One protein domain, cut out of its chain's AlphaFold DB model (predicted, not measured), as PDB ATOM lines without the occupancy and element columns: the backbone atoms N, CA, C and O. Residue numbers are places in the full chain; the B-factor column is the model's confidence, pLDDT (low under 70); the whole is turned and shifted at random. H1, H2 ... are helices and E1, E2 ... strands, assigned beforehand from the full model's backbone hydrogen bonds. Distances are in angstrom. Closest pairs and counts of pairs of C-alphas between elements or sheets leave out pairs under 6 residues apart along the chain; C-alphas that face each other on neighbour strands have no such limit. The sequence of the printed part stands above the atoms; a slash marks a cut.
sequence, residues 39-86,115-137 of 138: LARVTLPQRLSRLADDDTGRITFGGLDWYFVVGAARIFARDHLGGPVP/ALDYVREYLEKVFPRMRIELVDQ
ATOM      1  N   LEU A  39     -34.625  30.796 -50.221       94.31
ATOM      2  CA  LEU A  39     -33.312  30.693 -49.585       94.31
ATOM      3  C   LEU A  39     -32.563  32.024 -49.681       94.31
ATOM      4  O   LEU A  39     -32.349  32.536 -50.777       94.31
ATOM      5  N   ALA A  40     -32.088  32.530 -48.545       96.44
ATOM      6  CA  ALA A  40     -31.113  33.613 -48.485       96.44
ATOM      7  C   ALA A  40     -29.793  33.094 -47.909       96.44
ATOM      8  O   ALA A  40     -29.742  32.657 -46.761       96.44
ATOM      9  N   ARG A  41     -28.720  33.157 -48.697       95.75
ATOM     10  CA  ARG A  41     -27.359  32.817 -48.269       95.75
ATOM     11  C   ARG A  41     -26.571  34.091 -48.037       95.75
ATOM     12  O   ARG A  41     -26.486  34.929 -48.931       95.75
ATOM     13  N   VAL A  42     -25.978  34.225 -46.859       95.69
ATOM     14  CA  VAL A  42     -25.191  35.401 -46.477       95.69
ATOM     15  C   VAL A  42     -23.768  34.971 -46.160       95.69
ATOM     16  O   VAL A  42     -23.550  34.101 -45.319       95.69
ATOM     17  N   THR A  43     -22.787  35.589 -46.817       94.88
ATOM     18  CA  THR A  43     -21.372  35.389 -46.487       94.88
ATOM     19  C   THR A  43     -21.017  36.219 -45.260       94.88
ATOM     20  O   THR A  43     -20.988  37.451 -45.317       94.88
ATOM     21  N   LEU A  44     -20.725  35.537 -44.159       92.12
ATOM     22  CA  LEU A  44     -20.377  36.154 -42.892       92.12
ATOM     23  C   LEU A  44     -18.901  36.582 -42.862       92.12
ATOM     24  O   LEU A  44     -18.036  35.941 -43.464       92.12
ATOM     25  N   PRO A  45     -18.567  37.651 -42.121       90.31
ATOM     26  CA  PRO A  45     -17.179  37.987 -41.840       90.31
ATOM     27  C   PRO A  45     -16.531  36.910 -40.962       90.31
ATOM     28  O   PRO A  45     -17.190  36.290 -40.131       90.31
ATOM     29  N   GLN A  46     -15.205  36.767 -41.053       88.44
ATOM     30  CA  GLN A  46     -14.441  35.736 -40.332       88.44
ATOM     31  C   GLN A  46     -14.700  35.705 -38.815       88.44
ATOM     32  O   GLN A  46     -14.690  34.644 -38.207       88.44
ATOM     33  N   ARG A  47     -14.992  36.852 -38.188       88.62
ATOM     34  CA  ARG A  47     -15.321  36.930 -36.749       88.62
ATOM     35  C   ARG A  47     -16.593  36.161 -36.369       88.62
ATOM     36  O   ARG A  47     -16.770  35.813 -35.206       88.62
ATOM     37  N   LEU A  48     -17.477  35.938 -37.336       88.62
ATOM     38  CA  LEU A  48     -18.752  35.245 -37.188       88.62
ATOM     39  C   LEU A  48     -18.746  33.876 -37.878       88.62
ATOM     40  O   LEU A  48     -19.795  33.250 -37.946       88.62
ATOM     41  N   SER A  49     -17.593  33.384 -38.344       87.25
ATOM     42  CA  SER A  49     -17.499  32.084 -39.027       87.25
ATOM     43  C   SER A  49     -18.032  30.929 -38.179       87.25
ATOM     44  O   SER A  49     -18.619  30.003 -38.712       87.25
ATOM     45  N   ARG A  50     -17.921  31.019 -36.847       89.75
ATOM     46  CA  ARG A  50     -18.490  30.039 -35.905       89.75
ATOM     47  C   ARG A  50     -20.021  29.910 -35.953       89.75
ATOM     48  O   ARG A  50     -20.557  29.010 -35.322       89.75
ATOM     49  N   LEU A  51     -20.709  30.866 -36.578       91.19
ATOM     50  CA  LEU A  51     -22.163  30.882 -36.751       91.19
ATOM     51  C   LEU A  51     -22.582  30.466 -38.168       91.19
ATOM     52  O   LEU A  51     -23.775  30.450 -38.452       91.19
ATOM     53  N   ALA A  52     -21.622  30.218 -39.061       91.25
ATOM     54  CA  ALA A  52     -21.898  29.735 -40.404       91.25
ATOM     55  C   ALA A  52     -22.389  28.281 -40.369       91.25
ATOM     56  O   ALA A  52     -22.108  27.547 -39.421       91.25
ATOM     57  N   ASP A  53     -23.095  27.874 -41.422       88.44
ATOM     58  CA  ASP A  53     -23.562  26.495 -41.591       88.44
ATOM     59  C   ASP A  53     -22.380  25.529 -41.766       88.44
ATOM     60  O   ASP A  53     -22.457  24.361 -41.384       88.44
ATOM     61  N   ASP A  54     -21.289  26.022 -42.358       83.38
ATOM     62  CA  ASP A  54     -20.088  25.266 -42.688       83.38
ATOM     63  C   ASP A  54     -18.820  26.149 -42.717       83.38
ATOM     64  O   ASP A  54     -18.849  27.371 -42.523       83.38
ATOM     65  N   ASP A  55     -17.679  25.521 -43.017       77.31
ATOM     66  CA  ASP A  55     -16.368  26.177 -43.113       77.31
ATOM     67  C   ASP A  55     -16.274  27.219 -44.244       77.31
ATOM     68  O   ASP A  55     -15.302  27.979 -44.308       77.31
ATOM     69  N   THR A  56     -17.270  27.310 -45.136       80.94
ATOM     70  CA  THR A  56     -17.295  28.333 -46.193       80.94
ATOM     71  C   THR A  56     -17.646  29.720 -45.655       80.94
ATOM     72  O   THR A  56     -17.545  30.710 -46.387       80.94
ATOM     73  N   GLY A  57     -18.040  29.814 -44.378       87.44
ATOM     74  CA  GLY A  57     -18.398  31.073 -43.734       87.44
ATOM     75  C   GLY A  57     -19.747  31.616 -44.204       87.44
ATOM     76  O   GLY A  57     -19.989  32.819 -44.104       87.44
ATOM     77  N   ARG A  58     -20.614  30.760 -44.754       92.81
ATOM     78  CA  ARG A  58     -21.956  31.131 -45.212       92.81
ATOM     79  C   ARG A  58     -23.010  30.643 -44.236       92.81
ATOM     80  O   ARG A  58     -22.924  29.534 -43.729       92.81
ATOM     81  N   ILE A  59     -24.015  31.475 -44.006       94.31
ATOM     82  CA  ILE A  59     -25.232  31.090 -43.296       94.31
ATOM     83  C   ILE A  59     -26.409  31.104 -44.267       94.31
ATOM     84  O   ILE A  59     -26.526  32.016 -45.094       94.31
ATOM     85  N   THR A  60     -27.274  30.100 -44.169       94.88
ATOM     86  CA  THR A  60     -28.433  29.918 -45.038       94.88
ATOM     87  C   THR A  60     -29.717  30.048 -44.236       94.88
ATOM     88  O   THR A  60     -30.026  29.249 -43.358       94.88
ATOM     89  N   PHE A  61     -30.529  31.034 -44.599       94.44
ATOM     90  CA  PHE A  61     -31.887  31.188 -44.102       94.44
ATOM     91  C   PHE A  61     -32.849  30.576 -45.121       94.44
ATOM     92  O   PHE A  61     -33.010  31.113 -46.218       94.44
ATOM     93  N   GLY A  62     -33.461  29.443 -44.774       92.69
ATOM     94  CA  GLY A  62     -34.397  28.720 -45.634       92.69
ATOM     95  C   GLY A  62     -35.811  28.671 -45.073       92.69
ATOM     96  O   GLY A  62     -36.003  28.509 -43.868       92.69
ATOM     97  N   GLY A  63     -36.804  28.817 -45.946       89.75
ATOM     98  CA  GLY A  63     -38.216  28.750 -45.590       89.75
ATOM     99  C   GLY A  63     -39.115  28.454 -46.785       89.75
ATOM    100  O   GLY A  63     -38.651  28.327 -47.916       89.75
ATOM    101  N   LEU A  64     -40.419  28.347 -46.522       90.00
ATOM    102  CA  LEU A  64     -41.446  28.188 -47.562       90.00
ATOM    103  C   LEU A  64     -41.865  29.524 -48.200       90.00
ATOM    104  O   LEU A  64     -42.497  29.551 -49.254       90.00
ATOM    105  N   ASP A  65     -41.554  30.630 -47.530       91.19
ATOM    106  CA  ASP A  65     -41.933  31.971 -47.936       91.19
ATOM    107  C   ASP A  65     -40.844  32.975 -47.538       91.19
ATOM    108  O   ASP A  65     -40.084  32.767 -46.582       91.19
ATOM    109  N   TRP A  66     -40.764  34.083 -48.280       94.38
ATOM    110  CA  TRP A  66     -39.785  35.133 -48.008       94.38
ATOM    111  C   TRP A  66     -40.009  35.821 -46.667       94.38
ATOM    112  O   TRP A  66     -39.033  36.245 -46.056       94.38
ATOM    113  N   TYR A  67     -41.250  35.888 -46.177       92.69
ATOM    114  CA  TYR A  67     -41.577  36.521 -44.899       92.69
ATOM    115  C   TYR A  67     -40.876  35.822 -43.723       92.69
ATOM    116  O   TYR A  67     -40.319  36.473 -42.835       92.69
ATOM    117  N   PHE A  68     -40.836  34.490 -43.740       92.50
ATOM    118  CA  PHE A  68     -40.092  33.685 -42.780       92.50
ATOM    119  C   PHE A  68     -38.585  33.921 -42.902       92.50
ATOM    120  O   PHE A  68     -37.923  34.176 -41.895       92.50
ATOM    121  N   VAL A  69     -38.051  33.877 -44.127       95.31
ATOM    122  CA  VAL A  69     -36.611  34.019 -44.394       95.31
ATOM    123  C   VAL A  69     -36.086  35.371 -43.907       95.31
ATOM    124  O   VAL A  69     -35.122  35.418 -43.140       95.31
ATOM    125  N   VAL A  70     -36.746  36.474 -44.275       96.19
ATOM    126  CA  VAL A  70     -36.348  37.827 -43.843       96.19
ATOM    127  C   VAL A  70     -36.536  38.036 -42.340       96.19
ATOM    128  O   VAL A  70     -35.747  38.745 -41.711       96.19
ATOM    129  N   GLY A  71     -37.544  37.397 -41.739       94.62
ATOM    130  CA  GLY A  71     -37.764  37.406 -40.296       94.62
ATOM    131  C   GLY A  71     -36.629  36.721 -39.532       94.62
ATOM    132  O   GLY A  71     -36.075  37.306 -38.598       94.62
ATOM    133  N   ALA A  72     -36.239  35.518 -39.960       95.19
ATOM    134  CA  ALA A  72     -35.132  34.763 -39.373       95.19
ATOM    135  C   ALA A  72     -33.796  35.508 -39.518       95.19
ATOM    136  O   ALA A  72     -33.082  35.701 -38.532       95.19
ATOM    137  N   ALA A  73     -33.514  36.019 -40.718       95.88
ATOM    138  CA  ALA A  73     -32.356  36.859 -41.005       95.88
ATOM    139  C   ALA A  73     -32.270  38.087 -40.082       95.88
ATOM    140  O   ALA A  73     -31.218  38.388 -39.518       95.88
ATOM    141  N   ARG A  74     -33.394  38.786 -39.879       95.81
ATOM    142  CA  ARG A  74     -33.463  39.961 -39.002       95.81
ATOM    143  C   ARG A  74     -33.167  39.612 -37.543       95.81
ATOM    144  O   ARG A  74     -32.470  40.367 -36.867       95.81
ATOM    145  N   ILE A  75     -33.716  38.502 -37.044       95.12
ATOM    146  CA  ILE A  75     -33.467  38.031 -35.673       95.12
ATOM    147  C   ILE A  75     -31.982  37.718 -35.497       95.12
ATOM    148  O   ILE A  75     -31.367  38.224 -34.562       95.12
ATOM    149  N   PHE A  76     -31.391  36.987 -36.443       95.12
ATOM    150  CA  PHE A  76     -29.958  36.711 -36.441       95.12
ATOM    151  C   PHE A  76     -29.132  38.005 -36.401       95.12
ATOM    152  O   PHE A  76     -28.218  38.137 -35.588       95.12
ATOM    153  N   ALA A  77     -29.476  38.989 -37.236       94.56
ATOM    154  CA  ALA A  77     -28.776  40.267 -37.265       94.56
ATOM    155  C   ALA A  77     -28.840  41.003 -35.920       94.56
ATOM    156  O   ALA A  77     -27.825  41.508 -35.436       94.56
ATOM    157  N   ARG A  78     -30.020  41.012 -35.289       93.94
ATOM    158  CA  ARG A  78     -30.238  41.615 -33.968       93.94
ATOM    159  C   ARG A  78     -29.391  40.946 -32.893       93.94
ATOM    160  O   ARG A  78     -28.826  41.643 -32.055       93.94
ATOM    161  N   ASP A  79     -29.299  39.624 -32.928       94.00
ATOM    162  CA  ASP A  79     -28.676  38.852 -31.857       94.00
ATOM    163  C   ASP A  79     -27.143  38.767 -32.012       94.00
ATOM    164  O   ASP A  79     -26.432  38.599 -31.019       94.00
ATOM    165  N   HIS A  80     -26.609  38.929 -33.233       92.94
ATOM    166  CA  HIS A  80     -25.192  38.665 -33.518       92.94
ATOM    167  C   HIS A  80     -24.388  39.818 -34.133       92.94
ATOM    168  O   HIS A  80     -23.164  39.813 -34.000       92.94
ATOM    169  N   LEU A  81     -25.011  40.799 -34.800       89.38
ATOM    170  CA  LEU A  81     -24.261  41.860 -35.495       89.38
ATOM    171  C   LEU A  81     -24.023  43.107 -34.641       89.38
ATOM    172  O   LEU A  81     -23.156  43.911 -34.981       89.38
ATOM    173  N   GLY A  82     -24.768  43.279 -33.543       80.69
ATOM    174  CA  GLY A  82     -24.587  44.382 -32.589       80.69
ATOM    175  C   GLY A  82     -24.803  45.790 -33.164       80.69
ATOM    176  O   GLY A  82     -24.515  46.773 -32.486       80.69
ATOM    177  N   GLY A  83     -25.279  45.899 -34.407       83.56
ATOM    178  CA  GLY A  83     -25.576  47.152 -35.097       83.56
ATOM    179  C   GLY A  83     -27.073  47.478 -35.120       83.56
ATOM    180  O   GLY A  83     -27.897  46.657 -34.712       83.56
ATOM    181  N   PRO A  84     -27.446  48.673 -35.612       87.81
ATOM    182  CA  PRO A  84     -28.845  49.020 -35.815       87.81
ATOM    183  C   PRO A  84     -29.468  48.072 -36.842       87.81
ATOM    184  O   PRO A  84     -28.998  47.966 -37.973       87.81
ATOM    185  N   VAL A  85     -30.538  47.390 -36.439       91.50
ATOM    186  CA  VAL A  85     -31.310  46.510 -37.319       91.50
ATOM    187  C   VAL A  85     -32.527  47.275 -37.837       91.50
ATOM    188  O   VAL A  85     -33.207  47.914 -37.028       91.50
ATOM    189  N   PRO A  86     -32.839  47.199 -39.145       92.44
ATOM    190  CA  PRO A  86     -34.045  47.800 -39.705       92.44
ATOM    191  C   PRO A  86     -35.337  47.391 -38.966       92.44
ATOM    192  O   PRO A  86     -35.369  46.384 -38.233       92.44
ATOM    193  N   ALA A 115     -41.234  41.209 -55.681       90.81
ATOM    194  CA  ALA A 115     -41.014  40.669 -54.340       90.81
ATOM    195  C   ALA A 115     -39.536  40.384 -54.036       90.81
ATOM    196  O   ALA A 115     -39.044  40.715 -52.955       90.81
ATOM    197  N   LEU A 116     -38.826  39.758 -54.979       94.00
ATOM    198  CA  LEU A 116     -37.449  39.316 -54.768       94.00
ATOM    199  C   LEU A 116     -36.475  40.492 -54.639       94.00
ATOM    200  O   LEU A 116     -35.563  40.443 -53.812       94.00
ATOM    201  N   ASP A 117     -36.677  41.547 -55.427       94.62
ATOM    202  CA  ASP A 117     -35.843  42.746 -55.361       94.62
ATOM    203  C   ASP A 117     -36.108  43.511 -54.062       94.62
ATOM    204  O   ASP A 117     -35.163  43.884 -53.368       94.62
ATOM    205  N   TYR A 118     -37.370  43.609 -53.640       95.44
ATOM    206  CA  TYR A 118     -37.726  44.225 -52.361       95.44
ATOM    207  C   TYR A 118     -37.138  43.475 -51.151       95.44
ATOM    208  O   TYR A 118     -36.651  44.071 -50.185       95.44
ATOM    209  N   VAL A 119     -37.126  42.139 -51.213       96.44
ATOM    210  CA  VAL A 119     -36.452  41.284 -50.226       96.44
ATOM    211  C   VAL A 119     -34.941  41.506 -50.238       96.44
ATOM    212  O   VAL A 119     -34.330  41.581 -49.166       96.44
ATOM    213  N   ARG A 120     -34.325  41.623 -51.423       96.69
ATOM    214  CA  ARG A 120     -32.888  41.892 -51.558       96.69
ATOM    215  C   ARG A 120     -32.514  43.209 -50.896       96.69
ATOM    216  O   ARG A 120     -31.621  43.209 -50.051       96.69
ATOM    217  N   GLU A 121     -33.224  44.286 -51.213       96.44
ATOM    218  CA  GLU A 121     -32.975  45.611 -50.637       96.44
ATOM    219  C   GLU A 121     -33.046  45.587 -49.110       96.44
ATOM    220  O   GLU A 121     -32.157  46.099 -48.424       96.44
ATOM    221  N   TYR A 122     -34.068  44.932 -48.560       96.69
ATOM    222  CA  TYR A 122     -34.193  44.774 -47.120       96.69
ATOM    223  C   TYR A 122     -33.007  44.011 -46.514       96.69
ATOM    224  O   TYR A 122     -32.413  44.453 -45.526       96.69
ATOM    225  N   LEU A 123     -32.631  42.869 -47.098       96.56
ATOM    226  CA  LEU A 123     -31.533  42.048 -46.589       96.56
ATOM    227  C   LEU A 123     -30.180  42.764 -46.684       96.56
ATOM    228  O   LEU A 123     -29.360  42.611 -45.782       96.56
ATOM    229  N   GLU A 124     -29.964  43.602 -47.694       95.88
ATOM    230  CA  GLU A 124     -28.772  44.455 -47.797       95.88
ATOM    231  C   GLU A 124     -28.696  45.499 -46.672       95.88
ATOM    232  O   GLU A 124     -27.601  45.832 -46.206       95.88
ATOM    233  N   LYS A 125     -29.842  45.989 -46.179       95.44
ATOM    234  CA  LYS A 125     -29.893  46.846 -44.980       95.44
ATOM    235  C   LYS A 125     -29.644  46.063 -43.696       95.44
ATOM    236  O   LYS A 125     -29.027  46.596 -42.777       95.44
ATOM    237  N   VAL A 126     -30.125  44.822 -43.620       95.31
ATOM    238  CA  VAL A 126     -29.925  43.935 -42.462       95.31
ATOM    239  C   VAL A 126     -28.467  43.474 -42.352       95.31
ATOM    240  O   VAL A 126     -27.920  43.436 -41.250       95.31
ATOM    241  N   PHE A 127     -27.822  43.171 -43.480       94.50
ATOM    242  CA  PHE A 127     -26.450  42.669 -43.560       94.50
ATOM    243  C   PHE A 127     -25.545  43.623 -44.348       94.50
ATOM    244  O   PHE A 127     -25.084  43.298 -45.449       94.50
ATOM    245  N   PRO A 128     -25.244  44.811 -43.796       92.38
ATOM    246  CA  PRO A 128     -24.441  45.789 -44.506       92.38
ATOM    247  C   PRO A 128     -23.051  45.219 -44.807       92.38
ATOM    248  O   PRO A 128     -22.365  44.712 -43.918       92.38
ATOM    249  N   ARG A 129     -22.610  45.366 -46.063       89.50
ATOM    250  CA  ARG A 129     -21.292  44.921 -46.566       89.50
ATOM    251  C   ARG A 129     -21.083  43.402 -46.578       89.50
ATOM    252  O   ARG A 129     -19.948  42.956 -46.743       89.50
ATOM    253  N   MET A 130     -22.140  42.612 -46.418       93.62
ATOM    254  CA  MET A 130     -22.082  41.165 -46.617       93.62
ATOM    255  C   MET A 130     -22.588  40.821 -48.011       93.62
ATOM    256  O   MET A 130     -23.440  41.514 -48.565       93.62
ATOM    257  N   ARG A 131     -22.054  39.749 -48.595       94.44
ATOM    258  CA  ARG A 131     -22.550  39.238 -49.874       94.44
ATOM    259  C   ARG A 131     -23.796  38.399 -49.616       94.44
ATOM    260  O   ARG A 131     -23.762  37.524 -48.754       94.44
ATOM    261  N   ILE A 132     -24.854  38.666 -50.374       95.88
ATOM    262  CA  ILE A 132     -26.163  38.029 -50.226       95.88
ATOM    263  C   ILE A 132     -26.524  37.359 -51.550       95.88
ATOM    264  O   ILE A 132     -26.453  37.981 -52.606       95.88
ATOM    265  N   GLU A 133     -26.899  36.087 -51.492       95.38
ATOM    266  CA  GLU A 133     -27.393  35.317 -52.632       95.38
ATOM    267  C   GLU A 133     -28.808  34.835 -52.316       95.38
ATOM    268  O   GLU A 133     -29.042  34.213 -51.279       95.38
ATOM    269  N   LEU A 134     -29.752  35.132 -53.208       95.12
ATOM    270  CA  LEU A 134     -31.156  34.765 -53.057       95.12
ATOM    271  C   LEU A 134     -31.521  33.705 -54.089       95.12
ATOM    272  O   LEU A 134     -31.159  33.829 -55.258       95.12
ATOM    273  N   VAL A 135     -32.255  32.686 -53.656       92.62
ATOM    274  CA  VAL A 135     -32.842  31.673 -54.535       92.62
ATOM    275  C   VAL A 135     -34.334  31.603 -54.237       92.62
ATOM    276  O   VAL A 135     -34.720  31.342 -53.097       92.62
ATOM    277  N   ASP A 136     -35.147  31.842 -55.263       89.94
ATOM    278  CA  ASP A 136     -36.592  31.615 -55.242       89.94
ATOM    279  C   ASP A 136     -36.896  30.377 -56.097       89.94
ATOM    280  O   ASP A 136     -36.482  30.300 -57.254       89.94
ATOM    281  N   GLN A 137     -37.540  29.384 -55.494       85.75
ATOM    282  CA  GLN A 137     -37.942  28.112 -56.105       85.75
ATOM    283  C   GLN A 137     -39.465  27.917 -56.038       85.75
ATOM    284  O   GLN A 137     -39.934  26.781 -56.129       85.75
TER     285      GLN A 137
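AT A GLANCE: This is residues 39 to 86 and 115 to 137 of the 138 residues of an uncharacterized protein of Mycobacterium avium (UniProt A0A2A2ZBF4). The antiparallel sheet E2 E1 E3 has H2 and H3 side by side over one face, two layers, with H1 near one end. The printed part has 71 residues, with elements E1 H1 E2 H2 H3 E3 along the chain, class mixed. It is compact: radius of gyration of the C-alphas 11.3 A, spans 31 by 26 by 17 A.

HOW THE PARTS SIT: E1, residues 39 to 43, is antiparallel to E2, residues 58 to 63, with N 40 and O 61 within hydrogen-bond range, 2.9 A. H2, residues 66 to 80, touches H3, residues 115 to 126, the same way at a shallow tilt of 4 degrees; C-alphas 74 and 126 are closest, 6.3 A. Every O i to N i+4 pair is within range in H2 and H3; H1, residues 46 to 51, has 0 of 2, but 2 of 3 O i to N i+3 pairs.

IN THESE COORDINATES: E1 begins at C-alpha 39 (-33.312, 30.693, -49.585); E3, residues 131 to 136, ends at C-alpha 136 (-36.592, 31.615, -55.242).

THE WHOLE: Residues 87 to 114 are cut out; C-alphas 86 and 115 are 17.7 A apart. No printed residue is under pLDDT 70.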